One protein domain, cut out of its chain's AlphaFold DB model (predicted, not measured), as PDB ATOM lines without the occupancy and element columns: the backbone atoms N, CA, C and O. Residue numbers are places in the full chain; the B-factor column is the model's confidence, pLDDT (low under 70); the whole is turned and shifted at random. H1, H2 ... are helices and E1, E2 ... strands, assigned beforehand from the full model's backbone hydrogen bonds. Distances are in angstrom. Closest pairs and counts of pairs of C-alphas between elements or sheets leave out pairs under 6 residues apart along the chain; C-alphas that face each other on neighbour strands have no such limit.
ATOM      1  N   THR A 110      -1.226   7.011 -31.716       88.12
ATOM      2  CA  THR A 110      -0.045   6.626 -30.947       88.12
ATOM      3  C   THR A 110       0.477   5.284 -31.437       88.12
ATOM      4  O   THR A 110      -0.268   4.320 -31.608       88.12
ATOM      5  N   VAL A 111       1.780   5.208 -31.653       89.00
ATOM      6  CA  VAL A 111       2.512   3.988 -31.965       89.00
ATOM      7  C   VAL A 111       3.245   3.549 -30.707       89.00
ATOM      8  O   VAL A 111       3.975   4.337 -30.114       89.00
ATOM      9  N   VAL A 112       3.059   2.297 -30.298       88.81
ATOM     10  CA  VAL A 112       3.708   1.730 -29.110       88.81
ATOM     11  C   VAL A 112       4.589   0.564 -29.528       88.81
ATOM     12  O   VAL A 112       4.116  -0.356 -30.189       88.81
ATOM     13  N   THR A 113       5.865   0.590 -29.152       88.69
ATOM     14  CA  THR A 113       6.815  -0.504 -29.399       88.69
ATOM     15  C   THR A 113       7.282  -1.134 -28.090       88.69
ATOM     16  O   THR A 113       7.619  -0.423 -27.146       88.69
ATOM     17  N   ASP A 114       7.358  -2.465 -28.061       88.31
ATOM     18  CA  ASP A 114       7.979  -3.229 -26.968       88.31
ATOM     19  C   ASP A 114       9.476  -3.488 -27.229       88.31
ATOM     20  O   ASP A 114      10.192  -4.019 -26.379       88.31
ATOM     21  N   CYS A 115       9.973  -3.135 -28.421       85.69
ATOM     22  CA  CYS A 115      11.381  -3.280 -28.774       85.69
ATOM     23  C   CYS A 115      12.233  -2.328 -27.928       85.69
ATOM     24  O   CYS A 115      11.986  -1.122 -27.917       85.69
ATOM     25  N   GLN A 116      13.239  -2.877 -27.244       84.94
ATOM     26  CA  GLN A 116      14.155  -2.130 -26.374       84.94
ATOM     27  C   GLN A 116      15.390  -1.588 -27.117       84.94
ATOM     28  O   GLN A 116      16.208  -0.904 -26.514       84.94
ATOM     29  N   ASP A 117      15.539  -1.880 -28.416       84.31
ATOM     30  CA  ASP A 117      16.626  -1.337 -29.237       84.31
ATOM     31  C   ASP A 117      16.441   0.183 -29.394       84.31
ATOM     32  O   ASP A 117      15.467   0.660 -29.989       84.31
ATOM     33  N   GLU A 118      17.372   0.958 -28.831       81.88
ATOM     34  CA  GLU A 118      17.305   2.421 -28.846       81.88
ATOM     35  C   GLU A 118      17.372   3.008 -30.258       81.88
ATOM     36  O   GLU A 118      16.705   4.008 -30.533       81.88
ATOM     37  N   LEU A 119      18.160   2.416 -31.163       82.88
ATOM     38  CA  LEU A 119      18.276   2.902 -32.539       82.88
ATOM     39  C   LEU A 119      16.964   2.669 -33.283       82.88
ATOM     40  O   LEU A 119      16.492   3.567 -33.983       82.88
ATOM     41  N   PHE A 120      16.333   1.511 -33.072       85.50
ATOM     42  CA  PHE A 120      14.999   1.245 -33.597       85.50
ATOM     43  C   PHE A 120      13.971   2.235 -33.037       85.50
ATOM     44  O   PHE A 120      13.228   2.836 -33.811       85.50
ATOM     45  N   GLY A 121      13.951   2.460 -31.719       85.56
ATOM     46  CA  GLY A 121      13.037   3.410 -31.079       85.56
ATOM     47  C   GLY A 121      13.205   4.845 -31.593       85.56
ATOM     48  O   GLY A 121      12.219   5.522 -31.894       85.56
ATOM     49  N   ARG A 122      14.451   5.300 -31.777       84.75
ATOM     50  CA  ARG A 122      14.763   6.611 -32.366       84.75
ATOM     51  C   ARG A 122      14.314   6.695 -33.822       84.75
ATOM     52  O   ARG A 122      13.660   7.666 -34.198       84.75
ATOM     53  N   TRP A 123      14.613   5.686 -34.633       85.19
ATOM     54  CA  TRP A 123      14.200   5.668 -36.036       85.19
ATOM     55  C   TRP A 123      12.672   5.646 -36.184       85.19
ATOM     56  O   TRP A 123      12.117   6.419 -36.964       85.19
ATOM     57  N   LEU A 124      11.985   4.846 -35.364       87.50
ATOM     58  CA  LEU A 124      10.527   4.812 -35.266       87.50
ATOM     59  C   LEU A 124       9.953   6.177 -34.872       87.50
ATOM     60  O   LEU A 124       8.996   6.628 -35.494       87.50
ATOM     61  N   SER A 125      10.545   6.844 -33.879       88.06
ATOM     62  CA  SER A 125      10.139   8.188 -33.450       88.06
ATOM     63  C   SER A 125      10.361   9.237 -34.546       88.06
ATOM     64  O   SER A 125       9.497  10.079 -34.770       88.06
ATOM     65  N   TYR A 126      11.463   9.148 -35.297       86.75
ATOM     66  CA  TYR A 126      11.746  10.044 -36.419       86.75
ATOM     67  C   TYR A 126      10.724   9.886 -37.557       86.75
ATOM     68  O   TYR A 126      10.053  10.851 -37.929       86.75
ATOM     69  N   GLU A 127      10.546   8.666 -38.077       87.56
ATOM     70  CA  GLU A 127       9.578   8.407 -39.154       87.56
ATOM     71  C   GLU A 127       8.135   8.635 -38.690       87.56
ATOM     72  O   GLU A 127       7.306   9.147 -39.445       87.56
ATOM     73  N   GLY A 128       7.835   8.306 -37.430       87.44
ATOM     74  CA  GLY A 128       6.557   8.605 -36.797       87.44
ATOM     75  C   GLY A 128       6.291  10.107 -36.723       87.44
ATOM     76  O   GLY A 128       5.219  10.556 -37.122       87.44
ATOM     77  N   GLY A 129       7.283  10.900 -36.318       85.06
ATOM     78  CA  GLY A 129       7.193  12.358 -36.261       85.06
ATOM     79  C   GLY A 129       6.893  12.994 -37.621       85.06
ATOM     80  O   GLY A 129       6.039  13.877 -37.707       85.06
ATOM     81  N   LEU A 130       7.504  12.492 -38.701       85.06
ATOM     82  CA  LEU A 130       7.195  12.922 -40.076       85.06
ATOM     83  C   LEU A 130       5.737  12.642 -40.471       85.06
ATOM     84  O   LEU A 130       5.151  13.388 -41.256       85.06
ATOM     85  N   LEU A 131       5.144  11.589 -39.908       86.25
ATOM     86  CA  LEU A 131       3.741  11.215 -40.085       86.25
ATOM     87  C   LEU A 131       2.806  11.834 -39.034       86.25
ATOM     88  O   LEU A 131       1.620  11.519 -39.029       86.25
ATOM     89  N   ARG A 132       3.313  12.723 -38.164       85.69
ATOM     90  CA  ARG A 132       2.573  13.319 -37.033       85.69
ATOM     91  C   ARG A 132       2.007  12.277 -36.053       85.69
ATOM     92  O   ARG A 132       0.973  12.508 -35.429       85.69
ATOM     93  N   LEU A 133       2.704  11.154 -35.910       86.31
ATOM     94  CA  LEU A 133       2.406  10.090 -34.955       86.31
ATOM     95  C   LEU A 133       3.106  10.362 -33.623       86.31
ATOM     96  O   LEU A 133       4.273  10.754 -33.595       86.31
ATOM     97  N   ASP A 134       2.415  10.095 -32.518       87.06
ATOM     98  CA  ASP A 134       3.066  10.014 -31.211       87.06
ATOM     99  C   ASP A 134       3.700   8.626 -31.058       87.06
ATOM    100  O   ASP A 134       3.074   7.624 -31.390       87.06
ATOM    101  N   VAL A 135       4.941   8.546 -30.571       86.25
ATOM    102  CA  VAL A 135       5.662   7.272 -30.427       86.25
ATOM    103  C   VAL A 135       6.036   7.040 -28.971       86.25
ATOM    104  O   VAL A 135       6.722   7.862 -28.362       86.25
ATOM    105  N   ASN A 136       5.616   5.897 -28.438       88.75
ATOM    106  CA  ASN A 136       5.910   5.455 -27.083       88.75
ATOM    107  C   ASN A 136       6.683   4.130 -27.108       88.75
ATOM    108  O   ASN A 136       6.445   3.261 -27.948       88.75
ATOM    109  N   GLN A 137       7.579   3.962 -26.144       87.44
ATOM    110  CA  GLN A 137       8.247   2.701 -25.854       87.44
ATOM    111  C   GLN A 137       7.678   2.124 -24.567       87.44
ATOM    112  O   GLN A 137       7.593   2.822 -23.553       87.44
ATOM    113  N   LYS A 138       7.303   0.852 -24.600       86.56
ATOM    114  CA  LYS A 138       6.857   0.129 -23.420       86.56
ATOM    115  C   LYS A 138       8.036  -0.606 -22.791       86.56
ATOM    116  O   LYS A 138       8.712  -1.390 -23.452       86.56
ATOM    117  N   CYS A 139       8.266  -0.371 -21.505       78.88
ATOM    118  CA  CYS A 139       9.279  -1.028 -20.685       78.88
ATOM    119  C   CYS A 139       8.566  -1.676 -19.486       78.88
ATOM    120  O   CYS A 139       8.327  -1.034 -18.462       78.88
ATOM    121  N   GLY A 140       8.167  -2.945 -19.626       78.94
ATOM    122  CA  GLY A 140       7.341  -3.626 -18.624       78.94
ATOM    123  C   GLY A 140       5.920  -3.052 -18.567       78.94
ATOM    124  O   GLY A 140       5.205  -3.069 -19.567       78.94
ATOM    125  N   GLU A 141       5.504  -2.552 -17.401       74.19
ATOM    126  CA  GLU A 141       4.193  -1.902 -17.204       74.19
ATOM    127  C   GLU A 141       4.204  -0.394 -17.513       74.19
ATOM    128  O   GLU A 141       3.150   0.240 -17.520       74.19
ATOM    129  N   VAL A 142       5.379   0.189 -17.766       73.00
ATOM    130  CA  VAL A 142       5.541   1.631 -17.988       73.00
ATOM    131  C   VAL A 142       5.647   1.923 -19.481       73.00
ATOM    132  O   VAL A 142       6.386   1.252 -20.197       73.00
ATOM    133  N   GLU A 143       4.945   2.953 -19.950       81.94
ATOM    134  CA  GLU A 143       5.091   3.492 -21.303       81.94
ATOM    135  C   GLU A 143       5.713   4.886 -21.254       81.94
ATOM    136  O   GLU A 143       5.183   5.790 -20.608       81.94
ATOM    137  N   ASN A 144       6.822   5.068 -21.969       79.62
ATOM    138  CA  ASN A 144       7.541   6.333 -22.049       79.62
ATOM    139  C   ASN A 144       7.432   6.911 -23.459       79.62
ATOM    140  O   ASN A 144       7.674   6.214 -24.445       79.62
ATOM    141  N   LYS A 145       7.102   8.200 -23.565       81.62
ATOM    142  CA  LYS A 145       7.109   8.901 -24.852       81.62
ATOM    143  C   LYS A 145       8.546   9.035 -25.356       81.62
ATOM    144  O   LYS A 145       9.388   9.613 -24.671       81.62
ATOM    145  N   ILE A 146       8.815   8.548 -26.566       79.19
ATOM    146  CA  ILE A 146      10.116   8.710 -27.218       79.19
ATOM    147  C   ILE A 146      10.144  10.092 -27.868       79.19
ATOM    148  O   ILE A 146       9.641  10.283 -28.977       79.19
ATOM    149  N   VAL A 147      10.731  11.071 -27.183       70.88
ATOM    150  CA  VAL A 147      10.978  12.398 -27.759       70.88
ATOM    151  C   VAL A 147      12.312  12.349 -28.482       70.88
ATOM    152  O   VAL A 147      13.351  12.199 -27.846       70.88
ATOM    153  N   ASN A 148      12.286  12.445 -29.809       64.44
ATOM    154  CA  ASN A 148      13.507  12.380 -30.592       64.44
ATOM    155  C   ASN A 148      13.858  13.744 -31.201       64.44
ATOM    156  O   ASN A 148      13.062  14.335 -31.927       64.44
ATOM    157  N   HIS A 149      15.069  14.221 -30.912       56.31
ATOM    158  CA  HIS A 149      15.696  15.382 -31.563       56.31
ATOM    159  C   HIS A 149      16.681  14.962 -32.666       56.31
ATOM    160  O   HIS A 149      17.366  15.801 -33.244       56.31
ATOM    161  N   PHE A 150      16.784  13.660 -32.935       59.25
ATOM    162  CA  PHE A 150      17.771  13.087 -33.837       59.25
ATOM    163  C   PHE A 150      17.229  12.982 -35.267       59.25
ATOM    164  O   PHE A 150      16.210  12.328 -35.499       59.25
ATOM    165  N   GLN A 151      17.936  13.577 -36.229       59.41
ATOM    166  CA  GLN A 151      17.855  13.168 -37.630       59.41
ATOM    167  C   GLN A 151      18.861  12.027 -37.826       59.41
ATOM    168  O   GLN A 151      20.025  12.198 -37.467       59.41
ATOM    169  N   PRO A 152      18.463  10.855 -38.348       57.22
ATOM    170  CA  PRO A 152      19.419   9.798 -38.645       57.22
ATOM    171  C   PRO A 152      20.324  10.227 -39.811       57.22
ATOM    172  O   PRO A 152      20.010   9.995 -40.972       57.22
ATOM    173  N   GLU A 153      21.454  10.870 -39.501       54.16
ATOM    174  CA  GLU A 153      22.431  11.366 -40.487       54.16
ATOM    175  C   GLU A 153      23.252  10.254 -41.156       54.16
ATOM    176  O   GLU A 153      24.071  10.501 -42.036       54.16
ATOM    177  N   THR A 154      23.047   8.993 -40.795       50.25
ATOM    178  CA  THR A 154      23.748   7.872 -41.424       50.25
ATOM    179  C   THR A 154      22.895   6.621 -41.319       50.25
ATOM    180  O   THR A 154      22.156   6.453 -40.352       50.25
ATOM    181  N   LYS A 155      22.981   5.752 -42.338       54.09
ATOM    182  CA  LYS A 155      22.307   4.445 -42.460       54.09
ATOM    183  C   LYS A 155      22.756   3.462 -41.362       54.09
ATOM    184  O   LYS A 155      23.330   2.419 -41.655       54.09
ATOM    185  N   LEU A 156      22.559   3.812 -40.098       56.94
ATOM    186  CA  LEU A 156      22.724   2.906 -38.976       56.94
ATOM    187  C   LEU A 156      21.473   2.037 -38.942       56.94
ATOM    188  O   LEU A 156      20.399   2.483 -38.538       56.94
ATOM    189  N   GLU A 157      21.599   0.817 -39.455       62.34
ATOM    190  CA  GLU A 157      20.547  -0.177 -39.301       62.34
ATOM    191  C   GLU A 157      20.489  -0.614 -37.828       62.34
ATOM    192  O   GLU A 157      21.538  -0.823 -37.212       62.34
ATOM    193  N   PRO A 158      19.288  -0.729 -37.234       63.22
ATOM    194  CA  PRO A 158      19.153  -1.216 -35.868       63.22
ATOM    195  C   PRO A 158      19.729  -2.632 -35.751       63.22
ATOM    196  O   PRO A 158      19.521  -3.466 -36.638       63.22
ATOM    197  N   LEU A 159      20.418  -2.906 -34.640       61.41
ATOM    198  CA  LEU A 159      21.026  -4.210 -34.344       61.41
ATOM    199  C   LEU A 159      19.968  -5.315 -34.322       61.41
ATOM    200  O   LEU A 159      20.215  -6.431 -34.778       61.41
ATOM    201  N   GLN A 160      18.775  -4.989 -33.822       68.62
ATOM    202  CA  GLN A 160      17.651  -5.906 -33.784       68.62
ATOM    203  C   GLN A 160      16.406  -5.254 -34.382       68.62
ATOM    204  O   GLN A 160      15.658  -4.541 -33.721       68.62
ATOM    205  N   LYS A 161      16.143  -5.542 -35.660       77.38
ATOM    206  CA  LYS A 161      14.882  -5.168 -36.302       77.38
ATOM    207  C   LYS A 161      13.803  -6.204 -35.952       77.38
ATOM    208  O   LYS A 161      13.866  -7.324 -36.466       77.38
ATOM    209  N   PRO A 162      12.803  -5.877 -35.111       82.38
ATOM    210  CA  PRO A 162      11.744  -6.824 -34.770       82.38
ATOM    211  C   PRO A 162      10.947  -7.215 -36.025       82.38
ATOM    212  O   PRO A 162      10.838  -6.406 -36.949       82.38
ATOM    213  N   PRO A 163      10.352  -8.418 -36.100       83.31
ATOM    214  CA  PRO A 163       9.431  -8.770 -37.179       83.31
ATOM    215  C   PRO A 163       8.301  -7.742 -37.314       83.31
ATOM    216  O   PRO A 163       7.793  -7.245 -36.315       83.31
ATOM    217  N   TRP A 164       7.841  -7.463 -38.539       81.25
ATOM    218  CA  TRP A 164       6.852  -6.397 -38.788       81.25
ATOM    219  C   TRP A 164       5.566  -6.523 -37.950       81.25
ATOM    220  O   TRP A 164       4.939  -5.517 -37.643       81.25
ATOM    221  N   ARG A 165       5.173  -7.752 -37.577       80.44
ATOM    222  CA  ARG A 165       3.968  -8.038 -36.774       80.44
ATOM    223  C   ARG A 165       4.095  -7.638 -35.307       80.44
ATOM    224  O   ARG A 165       3.080  -7.448 -34.654       80.44
ATOM    225  N   THR A 166       5.322  -7.572 -34.801       83.62
ATOM    226  CA  THR A 166       5.643  -7.298 -33.395       83.62
ATOM    227  C   THR A 166       6.492  -6.041 -33.247       83.62
ATOM    228  O   THR A 166       6.971  -5.748 -32.160       83.62
ATOM    229  N   ALA A 167       6.722  -5.319 -34.346       83.38
ATOM    230  CA  ALA A 167       7.550  -4.126 -34.358       83.38
ATOM    231  C   ALA A 167       6.922  -3.001 -33.536       83.38
ATOM    232  O   ALA A 167       7.625  -2.289 -32.832       83.38
ATOM    233  N   PHE A 168       5.602  -2.856 -33.631       87.38
ATOM    234  CA  PHE A 168       4.819  -1.923 -32.842       87.38
ATOM    235  C   PHE A 168       3.328  -2.242 -32.975       87.38
ATOM    236  O   PHE A 168       2.891  -2.897 -33.925       87.38
ATOM    237  N   ILE A 169       2.547  -1.731 -32.035       86.44
ATOM    238  CA  ILE A 169       1.091  -1.686 -32.084       86.44
ATOM    239  C   ILE A 169       0.633  -0.245 -32.284       86.44
ATOM    240  O   ILE A 169       1.328   0.708 -31.935       86.44
ATOM    241  N   LEU A 170      -0.556  -0.092 -32.851       84.00
ATOM    242  CA  LEU A 170      -1.180   1.205 -33.043       84.00
ATOM    243  C   LEU A 170      -2.320   1.352 -32.038       84.00
ATOM    244  O   LEU A 170      -3.213   0.505 -31.978       84.00
ATOM    245  N   ARG A 171      -2.280   2.429 -31.257       82.94
ATOM    246  CA  ARG A 171      -3.290   2.786 -30.270       82.94
ATOM    247  C   ARG A 171      -3.953   4.096 -30.676       82.94
ATOM    248  O   ARG A 171      -3.289   5.093 -30.938       82.94
ATOM    249  N   VAL A 172      -5.279   4.064 -30.746       79.94
ATOM    250  CA  VAL A 172      -6.119   5.237 -30.995       79.94
ATOM    251  C   VAL A 172      -7.049   5.369 -29.806       79.94
ATOM    252  O   VAL A 172      -7.977   4.577 -29.645       79.94
ATOM    253  N   GLU A 173      -6.773   6.347 -28.955       72.44
ATOM    254  CA  GLU A 173      -7.619   6.666 -27.810       72.44
ATOM    255  C   GLU A 173      -8.671   7.674 -28.271       72.44
ATOM    256  O   GLU A 173      -8.356   8.818 -28.590       72.44
ATOM    257  N   THR A 174      -9.925   7.226 -28.373       71.75
ATOM    258  CA  THR A 174     -11.048   8.112 -28.707       71.75
ATOM    259  C   THR A 174     -11.745   8.554 -27.419       71.75
ATOM    260  O   THR A 174     -12.145   7.694 -26.630       71.75
ATOM    261  N   PRO A 175     -11.879   9.868 -27.170       68.44
ATOM    262  CA  PRO A 175     -12.580  10.379 -26.005       68.44
ATOM    263  C   PRO A 175     -14.089  10.103 -26.112       68.44
ATOM    264  O   PRO A 175     -14.607   9.856 -27.209       68.44
ATOM    265  N   PRO A 176     -14.815  10.142 -24.981       65.00
ATOM    266  CA  PRO A 176     -16.267   9.997 -24.984       65.00
ATOM    267  C   PRO A 176     -16.926  11.045 -25.896       65.00
ATOM    268  O   PRO A 176     -16.533  12.209 -25.915       65.00
ATOM    269  N   ASP A 177     -17.927  10.614 -26.672       67.50
ATOM    270  CA  ASP A 177     -18.663  11.419 -27.665       67.50
ATOM    271  C   ASP A 177     -17.808  12.098 -28.749       67.50
ATOM    272  O   ASP A 177     -18.209  13.108 -29.342       67.50
ATOM    273  N   TYR A 178     -16.638  11.529 -29.048       74.06
ATOM    274  CA  TYR A 178     -15.889  11.880 -30.246       74.06
ATOM    275  C   TYR A 178     -16.763  11.661 -31.501       74.06
ATOM    276  O   TYR A 178     -17.421  10.617 -31.597       74.06
ATOM    277  N   PRO A 179     -16.805  12.607 -32.464       77.25
ATOM    278  CA  PRO A 179     -17.695  12.491 -33.615       77.25
ATOM    279  C   PRO A 179     -17.460  11.177 -34.383       77.25
ATOM    280  O   PRO A 179     -16.319  10.905 -34.769       77.25
ATOM    281  N   PRO A 180     -18.497  10.357 -34.634       76.62
ATOM    282  CA  PRO A 180     -18.327   9.040 -35.250       76.62
ATOM    283  C   PRO A 180     -17.735   9.115 -36.664       76.62
ATOM    284  O   PRO A 180     -16.970   8.236 -37.056       76.62
ATOM    285  N   GLU A 181     -18.029  10.176 -37.416       79.25
ATOM    286  CA  GLU A 181     -17.415  10.452 -38.716       79.25
ATOM    287  C   GLU A 181     -15.896  10.654 -38.599       79.25
ATOM    288  O   GLU A 181     -15.127  10.027 -39.327       79.25
ATOM    289  N   ALA A 182     -15.458  11.432 -37.607       80.25
ATOM    290  CA  ALA A 182     -14.048  11.682 -37.345       80.25
ATOM    291  C   ALA A 182     -13.352  10.433 -36.783       80.25
ATOM    292  O   ALA A 182     -12.178  10.208 -37.056       80.25
ATOM    293  N   ALA A 183     -14.067   9.583 -36.037       79.31
ATOM    294  CA  ALA A 183     -13.560   8.292 -35.567       79.31
ATOM    295  C   ALA A 183     -13.252   7.346 -36.733       79.31
ATOM    296  O   ALA A 183     -12.196   6.713 -36.764       79.31
ATOM    297  N   GLN A 184     -14.155   7.269 -37.714       79.94
ATOM    298  CA  GLN A 184     -13.946   6.453 -38.909       79.94
ATOM    299  C   GLN A 184     -12.792   6.977 -39.763       79.94
ATOM    300  O   GLN A 184     -11.982   6.182 -40.245       79.94
ATOM    301  N   GLU A 185     -12.701   8.294 -39.948       83.12
ATOM    302  CA  GLU A 185     -11.589   8.927 -40.664       83.12
ATOM    303  C   GLU A 185     -10.256   8.670 -39.961       83.12
ATOM    304  O   GLU A 185      -9.328   8.181 -40.602       83.12
ATOM    305  N   LEU A 186     -10.198   8.858 -38.641       82.75
ATOM    306  CA  LEU A 186      -9.003   8.616 -37.835       82.75
ATOM    307  C   LEU A 186      -8.542   7.156 -37.906       82.75
ATOM    308  O   LEU A 186      -7.349   6.885 -38.025       82.75
ATOM    309  N   GLN A 187      -9.464   6.188 -37.891       82.12
ATOM    310  CA  GLN A 187      -9.095   4.781 -38.071       82.12
ATOM    311  C   GLN A 187      -8.581   4.475 -39.482       82.12
ATOM    312  O   GLN A 187      -7.660   3.669 -39.643       82.12
ATOM    313  N   ARG A 188      -9.154   5.097 -40.518       83.62
ATOM    314  CA  ARG A 188      -8.653   4.949 -41.893       83.62
ATOM    315  C   ARG A 188      -7.266   5.560 -42.034       83.62
ATOM    316  O   ARG A 188      -6.388   4.914 -42.605       83.62
ATOM    317  N   GLU A 189      -7.068   6.755 -41.489       85.25
ATOM    318  CA  GLU A 189      -5.782   7.445 -41.447       85.25
ATOM    319  C   GLU A 189      -4.743   6.598 -40.709       85.25
ATOM    320  O   GLU A 189      -3.693   6.297 -41.272       85.25
ATOM    321  N   ALA A 190      -5.079   6.073 -39.531       84.44
ATOM    322  CA  ALA A 190      -4.236   5.154 -38.775       84.44
ATOM    323  C   ALA A 190      -3.806   3.925 -39.587       84.44
ATOM    324  O   ALA A 190      -2.626   3.578 -39.626       84.44
ATOM    325  N   GLN A 191      -4.734   3.271 -40.290       83.69
ATOM    326  CA  GLN A 191      -4.410   2.119 -41.138       83.69
ATOM    327  C   GLN A 191      -3.563   2.477 -42.366       83.69
ATOM    328  O   GLN A 191      -2.882   1.607 -42.918       83.69
ATOM    329  N   GLN A 192      -3.622   3.717 -42.846       86.12
ATOM    330  CA  GLN A 192      -2.758   4.190 -43.925       86.12
ATOM    331  C   GLN A 192      -1.366   4.520 -43.386       86.12
ATOM    332  O   GLN A 192      -0.373   4.018 -43.916       86.12
ATOM    333  N   GLN A 193      -1.303   5.269 -42.287       86.06
ATOM    334  CA  GLN A 193      -0.070   5.673 -41.623       86.06
ATOM    335  C   GLN A 193       0.719   4.472 -41.102       86.06
ATOM    336  O   GLN A 193       1.931   4.451 -41.263       86.06
ATOM    337  N   ILE A 194       0.066   3.416 -40.602       85.31
ATOM    338  CA  ILE A 194       0.764   2.196 -40.164       85.31
ATOM    339  C   ILE A 194       1.528   1.534 -41.317       85.31
ATOM    340  O   ILE A 194       2.655   1.069 -41.156       85.31
ATOM    341  N   ARG A 195       0.923   1.503 -42.512       85.25
ATOM    342  CA  ARG A 195       1.545   0.911 -43.699       85.25
ATOM    343  C   ARG A 195       2.664   1.799 -44.198       85.25
ATOM    344  O   ARG A 195       3.699   1.292 -44.606       85.25
ATOM    345  N   GLU A 196       2.456   3.103 -44.183       88.00
ATOM    346  CA  GLU A 196       3.483   4.045 -44.599       88.00
ATOM    347  C   GLU A 196       4.688   4.012 -43.653       88.00
ATOM    348  O   GLU A 196       5.822   3.915 -44.114       88.00
ATOM    349  N   LEU A 197       4.449   3.948 -42.342       88.38
ATOM    350  CA  LEU A 197       5.485   3.798 -41.325       88.38
ATOM    351  C   LEU A 197       6.269   2.494 -41.507       88.38
ATOM    352  O   LEU A 197       7.495   2.510 -41.543       88.38
ATOM    353  N   LEU A 198       5.585   1.362 -41.709       87.44
ATOM    354  CA  LEU A 198       6.249   0.085 -41.992       87.44
ATOM    355  C   LEU A 198       7.112   0.145 -43.266       87.44
ATOM    356  O   LEU A 198       8.215  -0.401 -43.270       87.44
ATOM    357  N   ARG A 199       6.648   0.811 -44.337       85.62
ATOM    358  CA  ARG A 199       7.453   1.000 -45.560       85.62
ATOM    359  C   ARG A 199       8.689   1.851 -45.297       85.62
ATOM    360  O   ARG A 199       9.767   1.475 -45.744       85.62
ATOM    361  N   ARG A 200       8.536   2.960 -44.571       85.56
ATOM    362  CA  ARG A 200       9.619   3.895 -44.219       85.56
ATOM    363  C   ARG A 200      10.693   3.250 -43.354       85.56
ATOM    364  O   ARG A 200      11.876   3.424 -43.609       85.56
ATOM    365  N   LEU A 201      10.281   2.386 -42.433       84.25
ATOM    366  CA  LEU A 201      11.181   1.541 -41.649       84.25
ATOM    367  C   LEU A 201      11.804   0.399 -42.469       84.25
ATOM    368  O   LEU A 201      12.516  -0.439 -41.923       84.25
ATOM    369  N   GLY A 202      11.518   0.288 -43.770       83.88
ATOM    370  CA  GLY A 202      12.086  -0.721 -44.663       83.88
ATOM    371  C   GLY A 202      11.528  -2.133 -44.460       83.88
ATOM    372  O   GLY A 202      12.231  -3.112 -44.719       83.88
TER     373      GLY A 202
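Overview. This is residues 110 to 202 of the 271 residues of an uncharacterized protein of Dehalogenimonas sp. WBC-2 (UniProt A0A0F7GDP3). A small, strongly twisted sheet of four short strands has two helices over one face, H1 above E2 and the longer H2 above the edge strand E4, and no named helix over its other face. H2 makes much of the longest axis, residues 176 to 181 at its first end stick out, and a long link between E3 and E4 makes a wide loop past H1. The printed part has 93 residues, with two named helices and four named strands that follow each other as E1, H1, E2, E3, E4, H2. The sheet is mixed, in the order E3, E2, E1, E4, and the class is mixed, helices and strands. The whole is compact, with a radius of gyration of the C-alphas of 13.8 A, and only just elongated, with spans of 43 by 28 by 26 A.

Along the chain. In the sheet, E1 is residues 110 to 113, with C-alpha 110 at (-0.045, 6.626, -30.947). E2, the longest strand by residues, is residues 134 to 139 and measures 16.5 A from first to last C-alpha. E3 is residues 142 to 145. E4 is residues 169 to 172, with C-alpha 169 at (1.091, -1.686, -32.084). H1 is residues 118 to 130, 18.4 A from first to last C-alpha. H2, the longest helix, is residues 180 to 200 and measures 29.8 A, from C-alpha 180 at (-18.327, 9.040, -35.250) to C-alpha 200 at (9.619, 3.895, -44.219).

Arrangement. The inner strands E1 and E2 are parallel, at 32 degrees, with N 111 and O 134 within hydrogen-bond range at 2.8 A. E1, H1 and E2 form a strand-helix-strand unit, two parallel neighbour strands with a helix between them in the chain, and its crossover is right-handed. E2 and the edge strand E3 form a hairpin, antiparallel at 149 degrees, with N 137 and O 144 2.8 A apart. On the other side of E1 lies the edge strand E4, antiparallel to it at 157 degrees, with N 112 and O 169 2.9 A apart. E2 and E4 are apart. H1 and H2 are on the same face of the sheet, in two layers, helices on one face of a sheet. H1 has a height over the sheet of 9.3 A and runs along the strands, at 5 degrees to E2 on the local plane. It lies over E2 and only just over E1, on which 3 of its C-alphas fall. The closest C-alphas of H1 and E2 are those of Ser 125 and Val 135, 5.5 A apart. H2 has a height of 9.7 A, lies over E4 and runs along the strands, at 24 degrees to E4 on the local plane. Its closest C-alpha to E4 is that of Ile 194, 7.4 A from that of Leu 170. H1, with residues 124 to 128 alone, and H2, with residues 197 to 200 alone, touch at a steep tilt of 51 degrees, opposite ways; the closest C-alphas are those of Glu 127 and Leu 197, 6.5 A apart. Every O i to N i+4 pair is within hydrogen-bond range in H1, and 16 of 17 in H2.

Size, cuts and confidence. The C-alphas farthest apart are those of Thr 154 and Asp 177, at 44.7 A. The printed part has no cut. The link from E3 to E4, residues 146 to 168, is long, and the link from E4 to H2 is short but not tight; those from E1 to H1, H1 to E2 and E2 to E3 are tight. The mean pLDDT of the printed part is 79.4, and residues 148 to 160 and 175 to 177 of the model are under 70.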